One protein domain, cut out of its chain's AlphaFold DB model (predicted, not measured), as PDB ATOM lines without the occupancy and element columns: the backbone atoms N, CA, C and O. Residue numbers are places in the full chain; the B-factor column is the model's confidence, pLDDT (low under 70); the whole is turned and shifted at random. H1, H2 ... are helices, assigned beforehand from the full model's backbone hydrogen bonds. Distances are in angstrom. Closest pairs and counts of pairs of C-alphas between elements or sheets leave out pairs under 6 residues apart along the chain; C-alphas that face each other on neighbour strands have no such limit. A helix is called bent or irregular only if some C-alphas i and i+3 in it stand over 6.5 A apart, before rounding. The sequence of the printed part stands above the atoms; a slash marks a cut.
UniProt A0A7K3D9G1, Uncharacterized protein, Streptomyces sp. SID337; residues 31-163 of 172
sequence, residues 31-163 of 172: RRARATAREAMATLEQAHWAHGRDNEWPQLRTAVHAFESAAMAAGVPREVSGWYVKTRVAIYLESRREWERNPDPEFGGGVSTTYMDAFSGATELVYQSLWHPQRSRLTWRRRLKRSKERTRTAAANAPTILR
ATOM      1  N   ARG A  31     -18.081  38.007 120.652       88.94
ATOM      2  CA  ARG A  31     -17.113  37.432 119.704       88.94
ATOM      3  C   ARG A  31     -15.681  37.725 120.140       88.94
ATOM      4  O   ARG A  31     -14.873  36.801 120.126       88.94
ATOM      5  N   ARG A  32     -15.402  38.952 120.590       92.62
ATOM      6  CA  ARG A  32     -14.099  39.339 121.150       92.62
ATOM      7  C   ARG A  32     -13.743  38.504 122.375       92.62
ATOM      8  O   ARG A  32     -12.703  37.865 122.361       92.62
ATOM      9  N   ALA A  33     -14.650  38.380 123.347       93.56
ATOM     10  CA  ALA A  33     -14.413  37.567 124.543       93.56
ATOM     11  C   ALA A  33     -14.045  36.108 124.208       93.56
ATOM     12  O   ALA A  33     -13.145  35.526 124.809       93.56
ATOM     13  N   ARG A  34     -14.698  35.512 123.201       94.44
ATOM     14  CA  ARG A  34     -14.368  34.153 122.738       94.44
ATOM     15  C   ARG A  34     -13.031  34.079 122.009       94.44
ATOM     16  O   ARG A  34     -12.358  33.063 122.137       94.44
ATOM     17  N   ALA A  35     -12.670  35.100 121.231       95.19
ATOM     18  CA  ALA A  35     -11.360  35.177 120.586       95.19
ATOM     19  C   ALA A  35     -10.252  35.246 121.646       95.19
ATOM     20  O   ALA A  35      -9.380  34.383 121.653       95.19
ATOM     21  N   THR A  36     -10.389  36.141 122.628       96.69
ATOM     22  CA  THR A  36      -9.472  36.254 123.771       96.69
ATOM     23  C   THR A  36      -9.369  34.945 124.557       96.69
ATOM     24  O   THR A  36      -8.276  34.525 124.919       96.69
ATOM     25  N   ALA A  37     -10.484  34.238 124.779       97.06
ATOM     26  CA  ALA A  37     -10.449  32.927 125.428       97.06
ATOM     27  C   ALA A  37      -9.697  31.868 124.604       97.06
ATOM     28  O   ALA A  37      -8.999  31.043 125.188       97.06
ATOM     29  N   ARG A  38      -9.799  31.880 123.264       96.00
ATOM     30  CA  ARG A  38      -9.021  30.975 122.392       96.00
ATOM     31  C   ARG A  38      -7.533  31.317 122.397       96.00
ATOM     32  O   ARG A  38      -6.723  30.400 122.410       96.00
ATOM     33  N   GLU A  39      -7.185  32.600 122.398       96.81
ATOM     34  CA  GLU A  39      -5.796  33.063 122.500       96.81
ATOM     35  C   GLU A  39      -5.178  32.634 123.834       96.81
ATOM     36  O   GLU A  39      -4.146  31.971 123.846       96.81
ATOM     37  N   ALA A  40      -5.861  32.898 124.952       96.56
ATOM     38  CA  ALA A  40      -5.406  32.466 126.272       96.56
ATOM     39  C   ALA A  40      -5.301  30.934 126.378       96.56
ATOM     40  O   ALA A  40      -4.392  30.413 127.021       96.56
ATOM     41  N   MET A  41      -6.203  30.206 125.709       96.06
ATOM     42  CA  MET A  41      -6.117  28.754 125.605       96.06
ATOM     43  C   MET A  41      -4.845  28.321 124.870       96.06
ATOM     44  O   MET A  41      -4.146  27.458 125.382       96.06
ATOM     45  N   ALA A  42      -4.511  28.939 123.733       94.88
ATOM     46  CA  ALA A  42      -3.287  28.643 122.987       94.88
ATOM     47  C   ALA A  42      -2.018  28.944 123.803       94.88
ATOM     48  O   ALA A  42      -1.091  28.138 123.803       94.88
ATOM     49  N   THR A  43      -1.998  30.042 124.562       94.75
ATOM     50  CA  THR A  43      -0.894  30.355 125.483       94.75
ATOM     51  C   THR A  43      -0.736  29.280 126.562       94.75
ATOM     52  O   THR A  43       0.377  28.846 126.846       94.75
ATOM     53  N   LEU A  44      -1.841  28.794 127.139       95.19
ATOM     54  CA  LEU A  44      -1.805  27.695 128.108       95.19
ATOM     55  C   LEU A  44      -1.389  26.356 127.467       95.19
ATOM     56  O   LEU A  44      -0.703  25.554 128.100       95.19
ATOM     57  N   GLU A  45      -1.760  26.108 126.207       92.19
ATOM     58  CA  GLU A  45      -1.297  24.937 125.444       92.19
ATOM     59  C   GLU A  45       0.222  24.966 125.199       92.19
ATOM     60  O   GLU A  45       0.855  23.923 125.111       92.19
ATOM     61  N   GLN A  46       0.837  26.143 125.121       91.25
ATOM     62  CA  GLN A  46       2.291  26.256 124.994       91.25
ATOM     63  C   GLN A  46       2.997  26.127 126.349       91.25
ATOM     64  O   GLN A  46       4.051  25.510 126.441       91.25
ATOM     65  N   ALA A  47       2.406  26.683 127.409       91.44
ATOM     66  CA  ALA A  47       3.034  26.760 128.727       91.44
ATOM     67  C   ALA A  47       3.025  25.443 129.526       91.44
ATOM     68  O   ALA A  47       3.687  25.363 130.557       91.44
ATOM     69  N   HIS A  48       2.257  24.429 129.111       86.75
ATOM     70  CA  HIS A  48       2.153  23.179 129.871       86.75
ATOM     71  C   HIS A  48       3.246  22.152 129.557       86.75
ATOM     72  O   HIS A  48       3.279  21.117 130.215       86.75
ATOM     73  N   TRP A  49       4.125  22.400 128.586       88.00
ATOM     74  CA  TRP A  49       5.270  21.530 128.321       88.00
ATOM     75  C   TRP A  49       6.474  21.967 129.153       88.00
ATOM     76  O   TRP A  49       6.798  23.155 129.206       88.00
ATOM     77  N   ALA A  50       7.124  21.008 129.812       87.25
ATOM     78  CA  ALA A  50       8.363  21.257 130.531       87.25
ATOM     79  C   ALA A  50       9.552  21.184 129.562       87.25
ATOM     80  O   ALA A  50       9.697  20.214 128.820       87.25
ATOM     81  N   HIS A  51      10.410  22.198 129.598       85.44
ATOM     82  CA  HIS A  51      11.649  22.292 128.818       85.44
ATOM     83  C   HIS A  51      12.873  22.503 129.725       85.44
ATOM     84  O   HIS A  51      13.930  22.935 129.266       85.44
ATOM     85  N   GLY A  52      12.725  22.259 131.032       81.31
ATOM     86  CA  GLY A  52      13.810  22.373 132.004       81.31
ATOM     87  C   GLY A  52      14.200  23.807 132.364       81.31
ATOM     88  O   GLY A  52      15.284  24.012 132.903       81.31
ATOM     89  N   ARG A  53      13.358  24.809 132.074       84.62
ATOM     90  CA  ARG A  53      13.626  26.214 132.426       84.62
ATOM     91  C   ARG A  53      13.077  26.559 133.810       84.62
ATOM     92  O   ARG A  53      11.949  26.211 134.159       84.62
ATOM     93  N   ASP A  54      13.829  27.352 134.571       82.94
ATOM     94  CA  ASP A  54      13.480  27.718 135.954       82.94
ATOM     95  C   ASP A  54      12.162  28.506 136.086       82.94
ATOM     96  O   ASP A  54      11.517  28.496 137.135       82.94
ATOM     97  N   ASN A  55      11.724  29.181 135.020       88.56
ATOM     98  CA  ASN A  55      10.557  30.064 135.026       88.56
ATOM     99  C   ASN A  55       9.261  29.434 134.480       88.56
ATOM    100  O   ASN A  55       8.267  30.144 134.317       88.56
ATOM    101  N   GLU A  56       9.227  28.122 134.239       89.94
ATOM    102  CA  GLU A  56       8.071  27.439 133.633       89.94
ATOM    103  C   GLU A  56       6.838  27.418 134.534       89.94
ATOM    104  O   GLU A  56       5.727  27.687 134.080       89.94
ATOM    105  N   TRP A  57       7.019  27.177 135.833       90.75
ATOM    106  CA  TRP A  57       5.891  27.144 136.765       90.75
ATOM    107  C   TRP A  57       5.187  28.510 136.905       90.75
ATOM    108  O   TRP A  57       3.963  28.566 136.751       90.75
ATOM    109  N   PRO A  58       5.907  29.635 137.119       93.38
ATOM    110  CA  PRO A  58       5.299  30.966 137.074       93.38
ATOM    111  C   PRO A  58       4.587  31.283 135.749       93.38
ATOM    112  O   PRO A  58       3.503  31.875 135.763       93.38
ATOM    113  N   GLN A  59       5.165  30.883 134.608       92.94
ATOM    114  CA  GLN A  59       4.554  31.081 133.287       92.94
ATOM    115  C   GLN A  59       3.253  30.292 133.143       92.94
ATOM    116  O   GLN A  59       2.236  30.866 132.749       92.94
ATOM    117  N   LEU A  60       3.255  29.015 133.533       93.81
ATOM    118  CA  LEU A  60       2.064  28.175 133.536       93.81
ATOM    119  C   LEU A  60       0.960  28.793 134.393       93.81
ATOM    120  O   LEU A  60      -0.165  28.952 133.926       93.81
ATOM    121  N   ARG A  61       1.276  29.199 135.627       94.75
ATOM    122  CA  ARG A  61       0.304  29.830 136.528       94.75
ATOM    123  C   ARG A  61      -0.275  31.121 135.943       94.75
ATOM    124  O   ARG A  61      -1.482  31.343 136.015       94.75
ATOM    125  N   THR A  62       0.564  31.944 135.318       94.56
ATOM    126  CA  THR A  62       0.122  33.171 134.636       94.56
ATOM    127  C   THR A  62      -0.822  32.841 133.479       94.56
ATOM    128  O   THR A  62      -1.893  33.440 133.368       94.56
ATOM    129  N   ALA A  63      -0.478  31.844 132.658       95.31
ATOM    130  CA  ALA A  63      -1.309  31.389 131.548       95.31
ATOM    131  C   ALA A  63      -2.645  30.799 132.025       95.31
ATOM    132  O   ALA A  63      -3.681  31.059 131.412       95.31
ATOM    133  N   VAL A  64      -2.654  30.070 133.147       96.12
ATOM    134  CA  VAL A  64      -3.896  29.568 133.744       96.12
ATOM    135  C   VAL A  64      -4.802  30.718 134.173       96.12
ATOM    136  O   VAL A  64      -5.959  30.746 133.759       96.12
ATOM    137  N   HIS A  65      -4.304  31.682 134.948       95.19
ATOM    138  CA  HIS A  65      -5.135  32.802 135.403       95.19
ATOM    139  C   HIS A  65      -5.681  33.634 134.235       95.19
ATOM    140  O   HIS A  65      -6.844  34.055 134.260       95.19
ATOM    141  N   ALA A  66      -4.870  33.836 133.190       96.06
ATOM    142  CA  ALA A  66      -5.303  34.497 131.963       96.06
ATOM    143  C   ALA A  66      -6.429  33.711 131.271       96.06
ATOM    144  O   ALA A  66      -7.458  34.288 130.907       96.06
ATOM    145  N   PHE A  67      -6.278  32.387 131.148       97.50
ATOM    146  CA  PHE A  67      -7.305  31.519 130.579       97.50
ATOM    147  C   PHE A  67      -8.590  31.509 131.411       97.50
ATOM    148  O   PHE A  67      -9.665  31.677 130.844       97.50
ATOM    149  N   GLU A  68      -8.519  31.344 132.731       96.12
ATOM    150  CA  GLU A  68      -9.702  31.305 133.600       96.12
ATOM    151  C   GLU A  68     -10.506  32.605 133.516       96.12
ATOM    152  O   GLU A  68     -11.732  32.571 133.366       96.12
ATOM    153  N   SER A  69      -9.810  33.745 133.527       95.94
ATOM    154  CA  SER A  69     -10.417  35.072 133.389       95.94
ATOM    155  C   SER A  69     -11.106  35.232 132.031       95.94
ATOM    156  O   SER A  69     -12.272  35.632 131.960       95.94
ATOM    157  N   ALA A  70     -10.424  34.859 130.943       96.69
ATOM    158  CA  ALA A  70     -10.975  34.947 129.594       96.69
ATOM    159  C   ALA A  70     -12.135  33.959 129.369       96.69
ATOM    160  O   ALA A  70     -13.145  34.307 128.757       96.69
ATOM    161  N   ALA A  71     -12.037  32.741 129.905       95.88
ATOM    162  CA  ALA A  71     -13.077  31.719 129.836       95.88
ATOM    163  C   ALA A  71     -14.345  32.156 130.583       95.88
ATOM    164  O   ALA A  71     -15.454  31.967 130.074       95.88
ATOM    165  N   MET A  72     -14.187  32.790 131.750       95.12
ATOM    166  CA  MET A  72     -15.289  33.387 132.502       95.12
ATOM    167  C   MET A  72     -15.974  34.496 131.694       95.12
ATOM    168  O   MET A  72     -17.195  34.461 131.530       95.12
ATOM    169  N   ALA A  73     -15.205  35.424 131.111       94.12
ATOM    170  CA  ALA A  73     -15.741  36.488 130.257       94.12
ATOM    171  C   ALA A  73     -16.455  35.941 129.004       94.12
ATOM    172  O   ALA A  73     -17.489  36.461 128.583       94.12
ATOM    173  N   ALA A  74     -15.948  34.848 128.427       93.88
ATOM    174  CA  ALA A  74     -16.553  34.171 127.281       93.88
ATOM    175  C   ALA A  74     -17.789  33.318 127.636       93.88
ATOM    176  O   ALA A  74     -18.473  32.826 126.733       93.88
ATOM    177  N   GLY A  75     -18.097  33.146 128.927       93.38
ATOM    178  CA  GLY A  75     -19.237  32.364 129.406       93.38
ATOM    179  C   GLY A  75     -19.044  30.848 129.315       93.38
ATOM    180  O   GLY A  75     -20.025  30.117 129.147       93.38
ATOM    181  N   VAL A  76     -17.801  30.362 129.396       95.44
ATOM    182  CA  VAL A  76     -17.501  28.927 129.509       95.44
ATOM    183  C   VAL A  76     -17.937  28.436 130.899       95.44
ATOM    184  O   VAL A  76     -17.639  29.104 131.891       95.44
ATOM    185  N   PRO A  77     -18.632  27.285 131.019       95.31
ATOM    186  CA  PRO A  77     -18.991  26.736 132.325       95.31
ATOM    187  C   PRO A  77     -17.754  26.508 133.203       95.31
ATOM    188  O   PRO A  77     -16.765  25.940 132.734       95.31
ATOM    189  N   ARG A  78     -17.824  26.903 134.480       94.50
ATOM    190  CA  ARG A  78     -16.689  26.839 135.420       94.50
ATOM    191  C   ARG A  78     -16.140  25.422 135.579       94.50
ATOM    192  O   ARG A  78     -14.940  25.228 135.717       94.50
ATOM    193  N   GLU A  79     -17.005  24.418 135.541       94.19
ATOM    194  CA  GLU A  79     -16.615  23.015 135.641       94.19
ATOM    195  C   GLU A  79     -15.872  22.532 134.392       94.19
ATOM    196  O   GLU A  79     -15.030  21.643 134.486       94.19
ATOM    197  N   VAL A  80     -16.172  23.114 133.226       95.56
ATOM    198  CA  VAL A  80     -15.484  22.816 131.963       95.56
ATOM    199  C   VAL A  80     -14.112  23.482 131.938       95.56
ATOM    200  O   VAL A  80     -13.127  22.802 131.663       95.56
ATOM    201  N   SER A  81     -14.027  24.778 132.263       95.81
ATOM    202  CA  SER A  81     -12.739  25.481 132.331       95.81
ATOM    203  C   SER A  81     -11.842  24.906 133.428       95.81
ATOM    204  O   SER A  81     -10.672  24.641 133.173       95.81
ATOM    205  N   GLY A  82     -12.396  24.614 134.607       94.81
ATOM    206  CA  GLY A  82     -11.658  23.998 135.708       94.81
ATOM    207  C   GLY A  82     -11.156  22.593 135.374       94.81
ATOM    208  O   GLY A  82     -10.025  22.251 135.709       94.81
ATOM    209  N   TRP A  83     -11.955  21.784 134.667       94.56
ATOM    210  CA  TRP A  83     -11.491  20.487 134.173       94.56
ATOM    211  C   TRP A  83     -10.348  20.641 133.168       94.56
ATOM    212  O   TRP A  83      -9.330  19.970 133.304       94.56
ATOM    213  N   TYR A  84     -10.468  21.565 132.215       95.25
ATOM    214  CA  TYR A  84      -9.403  21.850 131.256       95.25
ATOM    215  C   TYR A  84      -8.098  22.282 131.943       95.25
ATOM    216  O   TYR A  84      -7.062  21.658 131.716       95.25
ATOM    217  N   VAL A  85      -8.150  23.247 132.866       95.19
ATOM    218  CA  VAL A  85      -6.986  23.677 133.664       95.19
ATOM    219  C   VAL A  85      -6.351  22.496 134.390       95.19
ATOM    220  O   VAL A  85      -5.147  22.278 134.286       95.19
ATOM    221  N   LYS A  86      -7.164  21.687 135.072       92.69
ATOM    222  CA  LYS A  86      -6.690  20.517 135.812       92.69
ATOM    223  C   LYS A  86      -5.945  19.529 134.913       92.69
ATOM    224  O   LYS A  86      -4.879  19.051 135.292       92.69
ATOM    225  N   THR A  87      -6.460  19.268 133.710       92.25
ATOM    226  CA  THR A  87      -5.768  18.411 132.734       92.25
ATOM    227  C   THR A  87      -4.442  19.005 132.271       92.25
ATOM    228  O   THR A  87      -3.465  18.275 132.172       92.25
ATOM    229  N   ARG A  88      -4.360  20.323 132.051       93.31
ATOM    230  CA  ARG A  88      -3.122  20.992 131.617       93.31
ATOM    231  C   ARG A  88      -2.050  21.010 132.697       93.31
ATOM    232  O   ARG A  88      -0.901  20.694 132.412       93.31
ATOM    233  N   VAL A  89      -2.435  21.276 133.942       92.00
ATOM    234  CA  VAL A  89      -1.521  21.177 135.088       92.00
ATOM    235  C   VAL A  89      -1.027  19.740 135.267       92.00
ATOM    236  O   VAL A  89       0.154  19.530 135.522       92.00
ATOM    237  N   ALA A  90      -1.895  18.741 135.095       90.31
ATOM    238  CA  ALA A  90      -1.492  17.341 135.188       90.31
ATOM    239  C   ALA A  90      -0.499  16.936 134.087       90.31
ATOM    240  O   ALA A  90       0.491  16.276 134.398       90.31
ATOM    241  N   ILE A  91      -0.722  17.367 132.838       90.25
ATOM    242  CA  ILE A  91       0.229  17.149 131.734       90.25
ATOM    243  C   ILE A  91       1.569  17.807 132.057       90.25
ATOM    244  O   ILE A  91       2.594  17.154 131.913       90.25
ATOM    245  N   TYR A  92       1.576  19.046 132.556       91.44
ATOM    246  CA  TYR A  92       2.815  19.722 132.940       91.44
ATOM    247  C   TYR A  92       3.589  18.981 134.028       91.44
ATOM    248  O   TYR A  92       4.795  18.793 133.907       91.44
ATOM    249  N   LEU A  93       2.914  18.538 135.091       89.75
ATOM    250  CA  LEU A  93       3.576  17.798 136.165       89.75
ATOM    251  C   LEU A  93       4.158  16.471 135.665       89.75
ATOM    252  O   LEU A  93       5.244  16.082 136.087       89.75
ATOM    253  N   GLU A  94       3.452  15.791 134.761       89.00
ATOM    254  CA  GLU A  94       3.940  14.556 134.152       89.00
ATOM    255  C   GLU A  94       5.116  14.815 133.203       89.00
ATOM    256  O   GLU A  94       6.128  14.125 133.288       89.00
ATOM    257  N   SER A  95       5.013  15.852 132.370       90.38
ATOM    258  CA  SER A  95       6.071  16.331 131.480       90.38
ATOM    259  C   SER A  95       7.330  16.685 132.274       90.38
ATOM    260  O   SER A  95       8.411  16.185 131.986       90.38
ATOM    261  N   ARG A  96       7.202  17.439 133.368       90.00
ATOM    262  CA  ARG A  96       8.326  17.767 134.252       90.00
ATOM    263  C   ARG A  96       8.963  16.525 134.871       90.00
ATOM    264  O   ARG A  96      10.183  16.405 134.888       90.00
ATOM    265  N   ARG A  97       8.148  15.577 135.340       88.06
ATOM    266  CA  ARG A  97       8.639  14.312 135.901       88.06
ATOM    267  C   ARG A  97       9.358  13.457 134.856       88.06
ATOM    268  O   ARG A  97      10.247  12.683 135.207       88.06
ATOM    269  N   GLU A  98       8.929  13.507 133.600       88.44
ATOM    270  CA  GLU A  98       9.617  12.820 132.509       88.44
ATOM    271  C   GLU A  98      10.931  13.516 132.153       88.44
ATOM    272  O   GLU A  98      11.945  12.843 132.029       88.44
ATOM    273  N   TRP A  99      10.950  14.849 132.102       88.50
ATOM    274  CA  TRP A  99      12.175  15.631 131.922       88.50
ATOM    275  C   TRP A  99      13.218  15.341 133.011       88.50
ATOM    276  O   TRP A  99      14.390  15.143 132.719       88.50
ATOM    277  N   GLU A 100      12.794  15.248 134.274       88.12
ATOM    278  CA  GLU A 100      13.673  14.886 135.396       88.12
ATOM    279  C   GLU A 100      14.248  13.463 135.268       88.12
ATOM    280  O   GLU A 100      15.346  13.197 135.755       88.12
ATOM    281  N   ARG A 101      13.524  12.543 134.617       87.38
ATOM    282  CA  ARG A 101      13.981  11.165 134.366       87.38
ATOM    283  C   ARG A 101      14.867  11.053 133.130       87.38
ATOM    284  O   ARG A 101      15.798  10.253 133.136       87.38
ATOM    285  N   ASN A 102      14.567  11.823 132.090       88.31
ATOM    286  CA  ASN A 102      15.285  11.838 130.826       88.31
ATOM    287  C   ASN A 102      15.408  13.287 130.305       88.31
ATOM    288  O   ASN A 102      14.531  13.743 129.562       88.31
ATOM    289  N   PRO A 103      16.463  14.025 130.703       86.38
ATOM    290  CA  PRO A 103      16.657  15.433 130.357       86.38
ATOM    291  C   PRO A 103      17.250  15.581 128.947       86.38
ATOM    292  O   PRO A 103      18.320  16.161 128.755       86.38
ATOM    293  N   ASP A 104      16.571  15.005 127.961       86.00
ATOM    294  CA  ASP A 104      16.930  15.115 126.552       86.00
ATOM    295  C   ASP A 104      16.303  16.396 125.959       86.00
ATOM    296  O   ASP A 104      15.085  16.559 126.032       86.00
ATOM    297  N   PRO A 105      17.076  17.316 125.358       79.62
ATOM    298  CA  PRO A 105      16.533  18.527 124.738       79.62
ATOM    299  C   PRO A 105      15.549  18.277 123.587       79.62
ATOM    300  O   PRO A 105      14.730  19.148 123.294       79.62
ATOM    301  N   GLU A 106      15.649  17.132 122.914       78.56
ATOM    302  CA  GLU A 106      14.854  16.779 121.737       78.56
ATOM    303  C   GLU A 106      13.634  15.919 122.101       78.56
ATOM    304  O   GLU A 106      12.556  16.109 121.535       78.56
ATOM    305  N   PHE A 107      13.771  15.019 123.082       76.56
ATOM    306  CA  PHE A 107      12.721  14.049 123.447       76.56
ATOM    307  C   PHE A 107      12.249  14.115 124.908       76.56
ATOM    308  O   PHE A 107      11.279  13.447 125.280       76.56
ATOM    309  N   GLY A 108      12.921  14.896 125.749       79.25
ATOM    310  CA  GLY A 108      12.615  15.037 127.164       79.25
ATOM    311  C   GLY A 108      11.277  15.730 127.395       79.25
ATOM    312  O   GLY A 108      10.845  16.597 126.639       79.25
ATOM    313  N   GLY A 109      10.599  15.339 128.473       80.81
ATOM    314  CA  GLY A 109       9.323  15.939 128.864       80.81
ATOM    315  C   GLY A 109       8.106  15.481 128.055       80.81
ATOM    316  O   GLY A 109       7.015  16.034 128.225       80.81
ATOM    317  N   GLY A 110       8.255  14.466 127.203       84.12
ATOM    318  CA  GLY A 110       7.139  13.841 126.501       84.12
ATOM    319  C   GLY A 110       6.125  13.191 127.450       84.12
ATOM    320  O   GLY A 110       6.458  12.701 128.526       84.12
ATOM    321  N   VAL A 111       4.857  13.160 127.039       83.44
ATOM    322  CA  VAL A 111       3.786  12.442 127.747       83.44
ATOM    323  C   VAL A 111       3.231  11.370 126.817       83.44
ATOM    324  O   VAL A 111       3.081  11.599 125.617       83.44
ATOM    325  N   SER A 112       2.919  10.186 127.358       82.50
ATOM    326  CA  SER A 112       2.362   9.085 126.561       82.50
ATOM    327  C   SER A 112       1.117   9.521 125.778       82.50
ATOM    328  O   SER A 112       0.207  10.165 126.313       82.50
ATOM    329  N   THR A 113       1.060   9.115 124.508       82.69
ATOM    330  CA  THR A 113      -0.020   9.438 123.565       82.69
ATOM    331  C   THR A 113      -1.393   9.004 124.073       82.69
ATOM    332  O   THR A 113      -2.377   9.706 123.857       82.69
ATOM    333  N   THR A 114      -1.461   7.915 124.845       79.50
ATOM    334  CA  THR A 114      -2.708   7.440 125.469       79.50
ATOM    335  C   THR A 114      -3.334   8.496 126.388       79.50
ATOM    336  O   THR A 114      -4.556   8.648 126.424       79.50
ATOM    337  N   TYR A 115      -2.514   9.264 127.113       80.75
ATOM    338  CA  TYR A 115      -3.006  10.347 127.964       80.75
ATOM    339  C   TYR A 115      -3.374  11.581 127.148       80.75
ATOM    340  O   TYR A 115      -4.389  12.215 127.432       80.75
ATOM    341  N   MET A 116      -2.596  11.892 126.109       84.31
ATOM    342  CA  MET A 116      -2.882  13.011 125.209       84.31
ATOM    343  C   MET A 116      -4.254  12.858 124.543       84.31
ATOM    344  O   MET A 116      -5.053  13.799 124.558       84.31
ATOM    345  N   ASP A 117      -4.589  11.653 124.083       85.12
ATOM    346  CA  ASP A 117      -5.909  11.348 123.525       85.12
ATOM    347  C   ASP A 117      -7.020  11.517 124.565       85.12
ATOM    348  O   ASP A 117      -8.070  12.103 124.279       85.12
ATOM    349  N   ALA A 118      -6.795  11.068 125.800       83.44
ATOM    350  CA  ALA A 118      -7.768  11.224 126.873       83.44
ATOM    351  C   ALA A 118      -7.989  12.701 127.256       83.44
ATOM    352  O   ALA A 118      -9.123  13.109 127.530       83.44
ATOM    353  N   PHE A 119      -6.932  13.517 127.233       85.88
ATOM    354  CA  PHE A 119      -6.980  14.943 127.559       85.88
ATOM    355  C   PHE A 119      -7.487  15.831 126.420       85.88
ATOM    356  O   PHE A 119      -8.027  16.905 126.698       85.88
ATOM    357  N   SER A 120      -7.419  15.372 125.167       88.88
ATOM    358  CA  SER A 120      -8.002  16.070 124.010       88.88
ATOM    359  C   SER A 120      -9.499  16.374 124.200       88.88
ATOM    360  O   SER A 120     -10.005  17.413 123.769       88.88
ATOM    361  N   GLY A 121     -10.211  15.516 124.943       91.00
ATOM    362  CA  GLY A 121     -11.623  15.705 125.267       91.00
ATOM    363  C   GLY A 121     -11.911  16.961 126.098       91.00
ATOM    364  O   GLY A 121     -12.989  17.544 125.957       91.00
ATOM    365  N   ALA A 122     -10.967  17.409 126.931       92.62
ATOM    366  CA  ALA A 122     -11.111  18.642 127.701       92.62
ATOM    367  C   ALA A 122     -10.981  19.884 126.805       92.62
ATOM    368  O   ALA A 122     -11.782  20.813 126.927       92.62
ATOM    369  N   THR A 123     -10.043  19.872 125.854       94.12
ATOM    370  CA  THR A 123      -9.892  20.930 124.839       94.12
ATOM    371  C   THR A 123     -11.147  21.047 123.983       94.12
ATOM    372  O   THR A 123     -11.683  22.139 123.795       94.12
ATOM    373  N   GLU A 124     -11.675  19.911 123.521       93.88
ATOM    374  CA  GLU A 124     -12.885  19.868 122.700       93.88
ATOM    375  C   GLU A 124     -14.101  20.456 123.439       93.88
ATOM    376  O   GLU A 124     -14.912  21.176 122.856       93.88
ATOM    377  N   LEU A 125     -14.225  20.215 124.748       94.44
ATOM    378  CA  LEU A 125     -15.285  20.803 125.573       94.44
ATOM    379  C   LEU A 125     -15.220  22.332 125.630       94.44
ATOM    380  O   LEU A 125     -16.261  22.998 125.533       94.44
ATOM    381  N   VAL A 126     -14.018  22.889 125.785       95.50
ATOM    382  CA  VAL A 126     -13.808  24.341 125.776       95.50
ATOM    383  C   VAL A 126     -14.110  24.895 124.385       95.50
ATOM    384  O   VAL A 126     -14.925  25.811 124.265       95.50
ATOM    385  N   TYR A 127     -13.570  24.289 123.322       94.94
ATOM    386  CA  TYR A 127     -13.834  24.717 121.944       94.94
ATOM    387  C   TYR A 127     -15.323  24.732 121.603       94.94
ATOM    388  O   TYR A 127     -15.826  25.723 121.067       94.94
ATOM    389  N   GLN A 128     -16.054  23.678 121.960       93.81
ATOM    390  CA  GLN A 128     -17.498  23.591 121.738       93.81
ATOM    391  C   GLN A 128     -18.263  24.662 122.519       93.81
ATOM    392  O   GLN A 128     -19.240  25.219 122.014       93.81
ATOM    393  N   SER A 129     -17.807  24.995 123.727       93.81
ATOM    394  CA  SER A 129     -18.401  26.059 124.543       93.81
ATOM    395  C   SER A 129     -18.180  27.445 123.941       93.81
ATOM    396  O   SER A 129     -19.094  28.269 123.965       93.81
ATOM    397  N   LEU A 130     -17.019  27.681 123.329       93.69
ATOM    398  CA  LEU A 130     -16.699  28.941 122.658       93.69
ATOM    399  C   LEU A 130     -17.417  29.074 121.304       93.69
ATOM    400  O   LEU A 130     -17.969  30.128 120.983       93.69
ATOM    401  N   TRP A 131     -17.444  28.010 120.500       92.81
ATOM    402  CA  TRP A 131     -17.979  28.052 119.136       92.81
ATOM    403  C   TRP A 131     -19.506  27.911 119.084       92.81
ATOM    404  O   TRP A 131     -20.186  28.599 118.319       92.81
ATOM    405  N   HIS A 132     -20.073  27.063 119.944       91.19
ATOM    406  CA  HIS A 132     -21.497  26.738 119.962       91.19
ATOM    407  C   HIS A 132     -22.099  26.857 121.373       91.19
ATOM    408  O   HIS A 132     -22.589  25.866 121.924       91.19
ATOM    409  N   PRO A 133     -22.156  28.063 121.967       86.88
ATOM    410  CA  PRO A 133     -22.552  28.242 123.367       86.88
ATOM    411  C   PRO A 133     -23.965  27.725 123.670       86.88
ATOM    412  O   PRO A 133     -24.202  27.140 124.725       86.88
ATOM    413  N   GLN A 134     -24.909  27.872 122.734       88.19
ATOM    414  CA  GLN A 134     -26.280  27.375 122.902       88.19
ATOM    415  C   GLN A 134     -26.345  25.840 122.919       88.19
ATOM    416  O   GLN A 134     -27.024  25.262 123.763       88.19
ATOM    417  N   ARG A 135     -25.596  25.166 122.033       88.62
ATOM    418  CA  ARG A 135     -25.527  23.694 121.998       88.62
ATOM    419  C   ARG A 135     -24.738  23.141 123.184       88.62
ATOM    420  O   ARG A 135     -25.111  22.113 123.753       88.62
ATOM    421  N   SER A 136     -23.668  23.835 123.574       87.69
ATOM    422  CA  SER A 136     -22.855  23.464 124.730       87.69
ATOM    423  C   SER A 136     -23.695  23.486 126.004       87.69
ATOM    424  O   SER A 136     -23.709  22.486 126.714       87.69
ATOM    425  N   ARG A 137     -24.523  24.520 126.228       87.94
ATOM    426  CA  ARG A 137     -25.424  24.627 127.398       87.94
ATOM    427  C   ARG A 137     -26.255  23.371 127.684       87.94
ATOM    428  O   ARG A 137     -26.437  23.032 128.848       87.94
ATOM    429  N   LEU A 138     -26.710  22.668 126.648       91.12
ATOM    430  CA  LEU A 138     -27.547  21.471 126.786       91.12
ATOM    431  C   LEU A 138     -26.742  20.174 126.950       91.12
ATOM    432  O   LEU A 138     -27.248  19.188 127.480       91.12
ATOM    433  N   THR A 139     -25.496  20.145 126.476       92.81
ATOM    434  CA  THR A 139     -24.730  18.896 126.329       92.81
ATOM    435  C   THR A 139     -23.459  18.834 127.171       92.81
ATOM    436  O   THR A 139     -22.936  17.735 127.375       92.81
ATOM    437  N   TRP A 140     -22.984  19.963 127.709       93.69
ATOM    438  CA  TRP A 140     -21.692  20.054 128.389       93.69
ATOM    439  C   TRP A 140     -21.593  19.105 129.580       93.69
ATOM    440  O   TRP A 140     -20.579  18.440 129.712       93.69
ATOM    441  N   ARG A 141     -22.652  18.940 130.387       95.50
ATOM    442  CA  ARG A 141     -22.633  18.034 131.554       95.50
ATOM    443  C   ARG A 141     -22.353  16.589 131.155       95.50
ATOM    444  O   ARG A 141     -21.501  15.928 131.742       95.50
ATOM    445  N   ARG A 142     -23.051  16.105 130.121       95.06
ATOM    446  CA  ARG A 142     -22.883  14.738 129.600       95.06
ATOM    447  C   ARG A 142     -21.497  14.555 128.990       95.06
ATOM    448  O   ARG A 142     -20.855  13.538 129.229       95.06
ATOM    449  N   ARG A 143     -21.032  15.537 128.214       93.38
ATOM    450  CA  ARG A 143     -19.706  15.497 127.583       93.38
ATOM    451  C   ARG A 143     -18.575  15.594 128.613       93.38
ATOM    452  O   ARG A 143     -17.600  14.867 128.487       93.38
ATOM    453  N   LEU A 144     -18.735  16.414 129.652       94.44
ATOM    454  CA  LEU A 144     -17.803  16.533 130.773       94.44
ATOM    455  C   LEU A 144     -17.694  15.212 131.527       94.44
ATOM    456  O   LEU A 144     -16.586  14.740 131.749       94.44
ATOM    457  N   LYS A 145     -18.830  14.579 131.850       95.00
ATOM    458  CA  LYS A 145     -18.844  13.251 132.474       95.00
ATOM    459  C   LYS A 145     -18.075  12.230 131.629       95.00
ATOM    460  O   LYS A 145     -17.177  11.578 132.144       95.00
ATOM    461  N   ARG A 146     -18.351  12.172 130.319       93.62
ATOM    462  CA  ARG A 146     -17.632  11.285 129.386       93.62
ATOM    463  C   ARG A 146     -16.137  11.592 129.299       93.62
ATOM    464  O   ARG A 146     -15.341  10.669 129.207       93.62
ATOM    465  N   SER A 147     -15.748  12.869 129.294       92.88
ATOM    466  CA  SER A 147     -14.334  13.261 129.273       92.88
ATOM    467  C   SER A 147     -13.625  12.780 130.535       92.88
ATOM    468  O   SER A 147     -12.595  12.129 130.419       92.88
ATOM    469  N   LYS A 148     -14.222  13.002 131.711       92.75
ATOM    470  CA  LYS A 148     -13.709  12.502 132.992       92.75
ATOM    471  C   LYS A 148     -13.592  10.978 133.017       92.75
ATOM    472  O   LYS A 148     -12.537  10.455 133.345       92.75
ATOM    473  N   GLU A 149     -14.629  10.261 132.581       91.56
ATOM    474  CA  GLU A 149     -14.622   8.791 132.491       91.56
ATOM    475  C   GLU A 149     -13.507   8.262 131.574       91.56
ATOM    476  O   GLU A 149     -12.811   7.313 131.938       91.56
ATOM    477  N   ARG A 150     -13.290   8.890 130.409       89.06
ATOM    478  CA  ARG A 150     -12.193   8.531 129.494       89.06
ATOM    479  C   ARG A 150     -10.831   8.758 130.133       89.06
ATOM    480  O   ARG A 150      -9.990   7.869 130.077       89.06
ATOM    481  N   THR A 151     -10.635   9.909 130.772       88.62
ATOM    482  CA  THR A 151      -9.401  10.213 131.501       88.62
ATOM    483  C   THR A 151      -9.173   9.233 132.643       88.62
ATOM    484  O   THR A 151      -8.081   8.691 132.738       88.62
ATOM    485  N   ARG A 152     -10.196   8.921 133.448       87.69
ATOM    486  CA  ARG A 152     -10.111   7.911 134.514       87.69
ATOM    487  C   ARG A 152      -9.719   6.544 133.957       87.69
ATOM    488  O   ARG A 152      -8.877   5.878 134.539       87.69
ATOM    489  N   THR A 153     -10.306   6.134 132.835       88.00
ATOM    490  CA  THR A 153     -10.007   4.836 132.210       88.00
ATOM    491  C   THR A 153      -8.573   4.791 131.679       88.00
ATOM    492  O   THR A 153      -7.862   3.826 131.931       88.00
ATOM    493  N   ALA A 154      -8.122   5.852 131.004       85.44
ATOM    494  CA  ALA A 154      -6.747   5.961 130.517       85.44
ATOM    495  C   ALA A 154      -5.731   6.018 131.670       85.44
ATOM    496  O   ALA A 154      -4.671   5.404 131.597       85.44
ATOM    497  N   ALA A 155      -6.074   6.714 132.756       83.38
ATOM    498  CA  ALA A 155      -5.233   6.869 133.935       83.38
ATOM    499  C   ALA A 155      -5.312   5.696 134.928       83.38
ATOM    500  O   ALA A 155      -4.515   5.648 135.860       83.38
ATOM    501  N   ALA A 156      -6.226   4.735 134.744       82.19
ATOM    502  CA  ALA A 156      -6.406   3.611 135.668       82.19
ATOM    503  C   ALA A 156      -5.132   2.763 135.815       82.19
ATOM    504  O   ALA A 156      -4.831   2.275 136.902       82.19
ATOM    505  N   ASN A 157      -4.368   2.649 134.727       73.50
ATOM    506  CA  ASN A 157      -3.105   1.918 134.682       73.50
ATOM    507  C   ASN A 157      -1.883   2.844 134.808       73.50
ATOM    508  O   ASN A 157      -0.752   2.379 134.688       73.50
ATOM    509  N   ALA A 158      -2.090   4.148 135.031       71.31
ATOM    510  CA  ALA A 158      -0.998   5.097 135.174       71.31
ATOM    511  C   ALA A 158      -0.317   4.912 136.540       71.31
ATOM    512  O   ALA A 158      -0.982   5.024 137.574       71.31
ATOM    513  N   PRO A 159       1.011   4.711 136.592       66.44
ATOM    514  CA  PRO A 159       1.755   4.694 137.852       66.44
ATOM    515  C   PRO A 159       1.988   6.110 138.422       66.44
ATOM    516  O   PRO A 159       2.822   6.299 139.310       66.44
ATOM    517  N   THR A 160       1.326   7.136 137.879       72.00
ATOM    518  CA  THR A 160       1.715   8.540 138.044       72.00
ATOM    519  C   THR A 160       0.574   9.452 138.502       72.00
ATOM    520  O   THR A 160      -0.526   8.998 138.818       72.00
ATOM    521  N   ILE A 161       0.860  10.760 138.581       70.50
ATOM    522  CA  ILE A 161      -0.011  11.825 139.121       70.50
ATOM    523  C   ILE A 161      -1.386  11.852 138.433       70.50
ATOM    524  O   ILE A 161      -2.369  12.329 139.000       70.50
ATOM    525  N   LEU A 162      -1.461  11.298 137.224       72.12
ATOM    526  CA  LEU A 162      -2.666  11.209 136.412       72.12
ATOM    527  C   LEU A 162      -3.761  10.338 137.051       72.12
ATOM    528  O   LEU A 162      -4.938  10.581 136.790       72.12
ATOM    529  N   ARG A 163      -3.400   9.369 137.907       73.69
ATOM    530  CA  ARG A 163      -4.354   8.463 138.570       73.69
ATOM    531  C   ARG A 163      -5.314   9.200 139.508       73.69
ATOM    532  O   ARG A 163      -6.512   8.930 139.484       73.69
TER     533      ARG A 163
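Overview. This is residues 31 to 163 of the 172 residues of an uncharacterized protein of Streptomyces sp. SID337 (UniProt A0A7K3D9G1). Five helices run up and down side by side in a bundle: the hairpin of H1 and H2 makes one side, H3 and H4 fill the middle, and H5 makes the other side, packed on H4. H3 is the longest helix, and the first turns of H5, before residue 140, are turned off sharply from the rest of it. The printed part has 133 residues with five named helices, H1 to H5 in order along the chain, and no named strand; the class is all helix. It is compact, with a radius of gyration of the C-alphas of 15.0 A, and spans 45 by 31 by 19 A.

Along the chain. H1, residues 31 to 47, begins at C-alpha 31 at (-17.113, 37.432, 119.704) and is 24.5 A long from first to last C-alpha. H2, residues 56 to 73, measures 25.7 A. H3, residues 78 to 101, measures 34.5 A and ends at C-alpha 101 at (13.981, 11.165, 134.366). H4, residues 113 to 131, measures 26.2 A, with a kink of 26 degrees near residue 122; it is neither bent nor irregular, but only just: C-alphas 118 and 121 are 6.1 A apart. H5, residues 133 to 155, measures 29.5 A and ends at C-alpha 155 at (-5.233, 6.869, 133.935). H5 is irregular, with C-alphas 138 and 141 7.7 A apart, and has a kink of 64 degrees near residue 140.

Arrangement. The five helices form an up and down bundle, each running against the one before it. H1 and H2 form a helical hairpin and touch at a shallow tilt of 18 degrees, closest at the C-alphas of Ala 37 and Ala 70, 4.7 A apart. H2 touches H3 with residues 64 to 72 alone, closest at the C-alphas of Val 64 and Val 85, 6.7 A. H4 is the hub, touching H1, H3 and H5. Its closest C-alphas to H3 are Ala 122 and Tyr 84, 5.1 A apart, at a shallow tilt of 30 degrees. With residues 127 to 131 alone it touches H1, closest at the C-alphas of Leu 130 and Arg 34, 5.7 A. H4 and H5 run opposite ways, closest at the C-alphas of Ala 118 and Thr 151, 5.0 A. H1 and H5 are apart. Every O i to N i+4 pair is within hydrogen-bond range in H1, H2 and H3, against 12 of 15 in H4 and 16 of 19 in H5.

Size, cuts and confidence. The two C-alphas farthest apart are those of Pro 103 and Gln 134, 45.2 A. The printed part has no cut. The link from H3 to H4, 11 residues, is long. Mean pLDDT of the printed part is 89.7, and residue 159 is under 70.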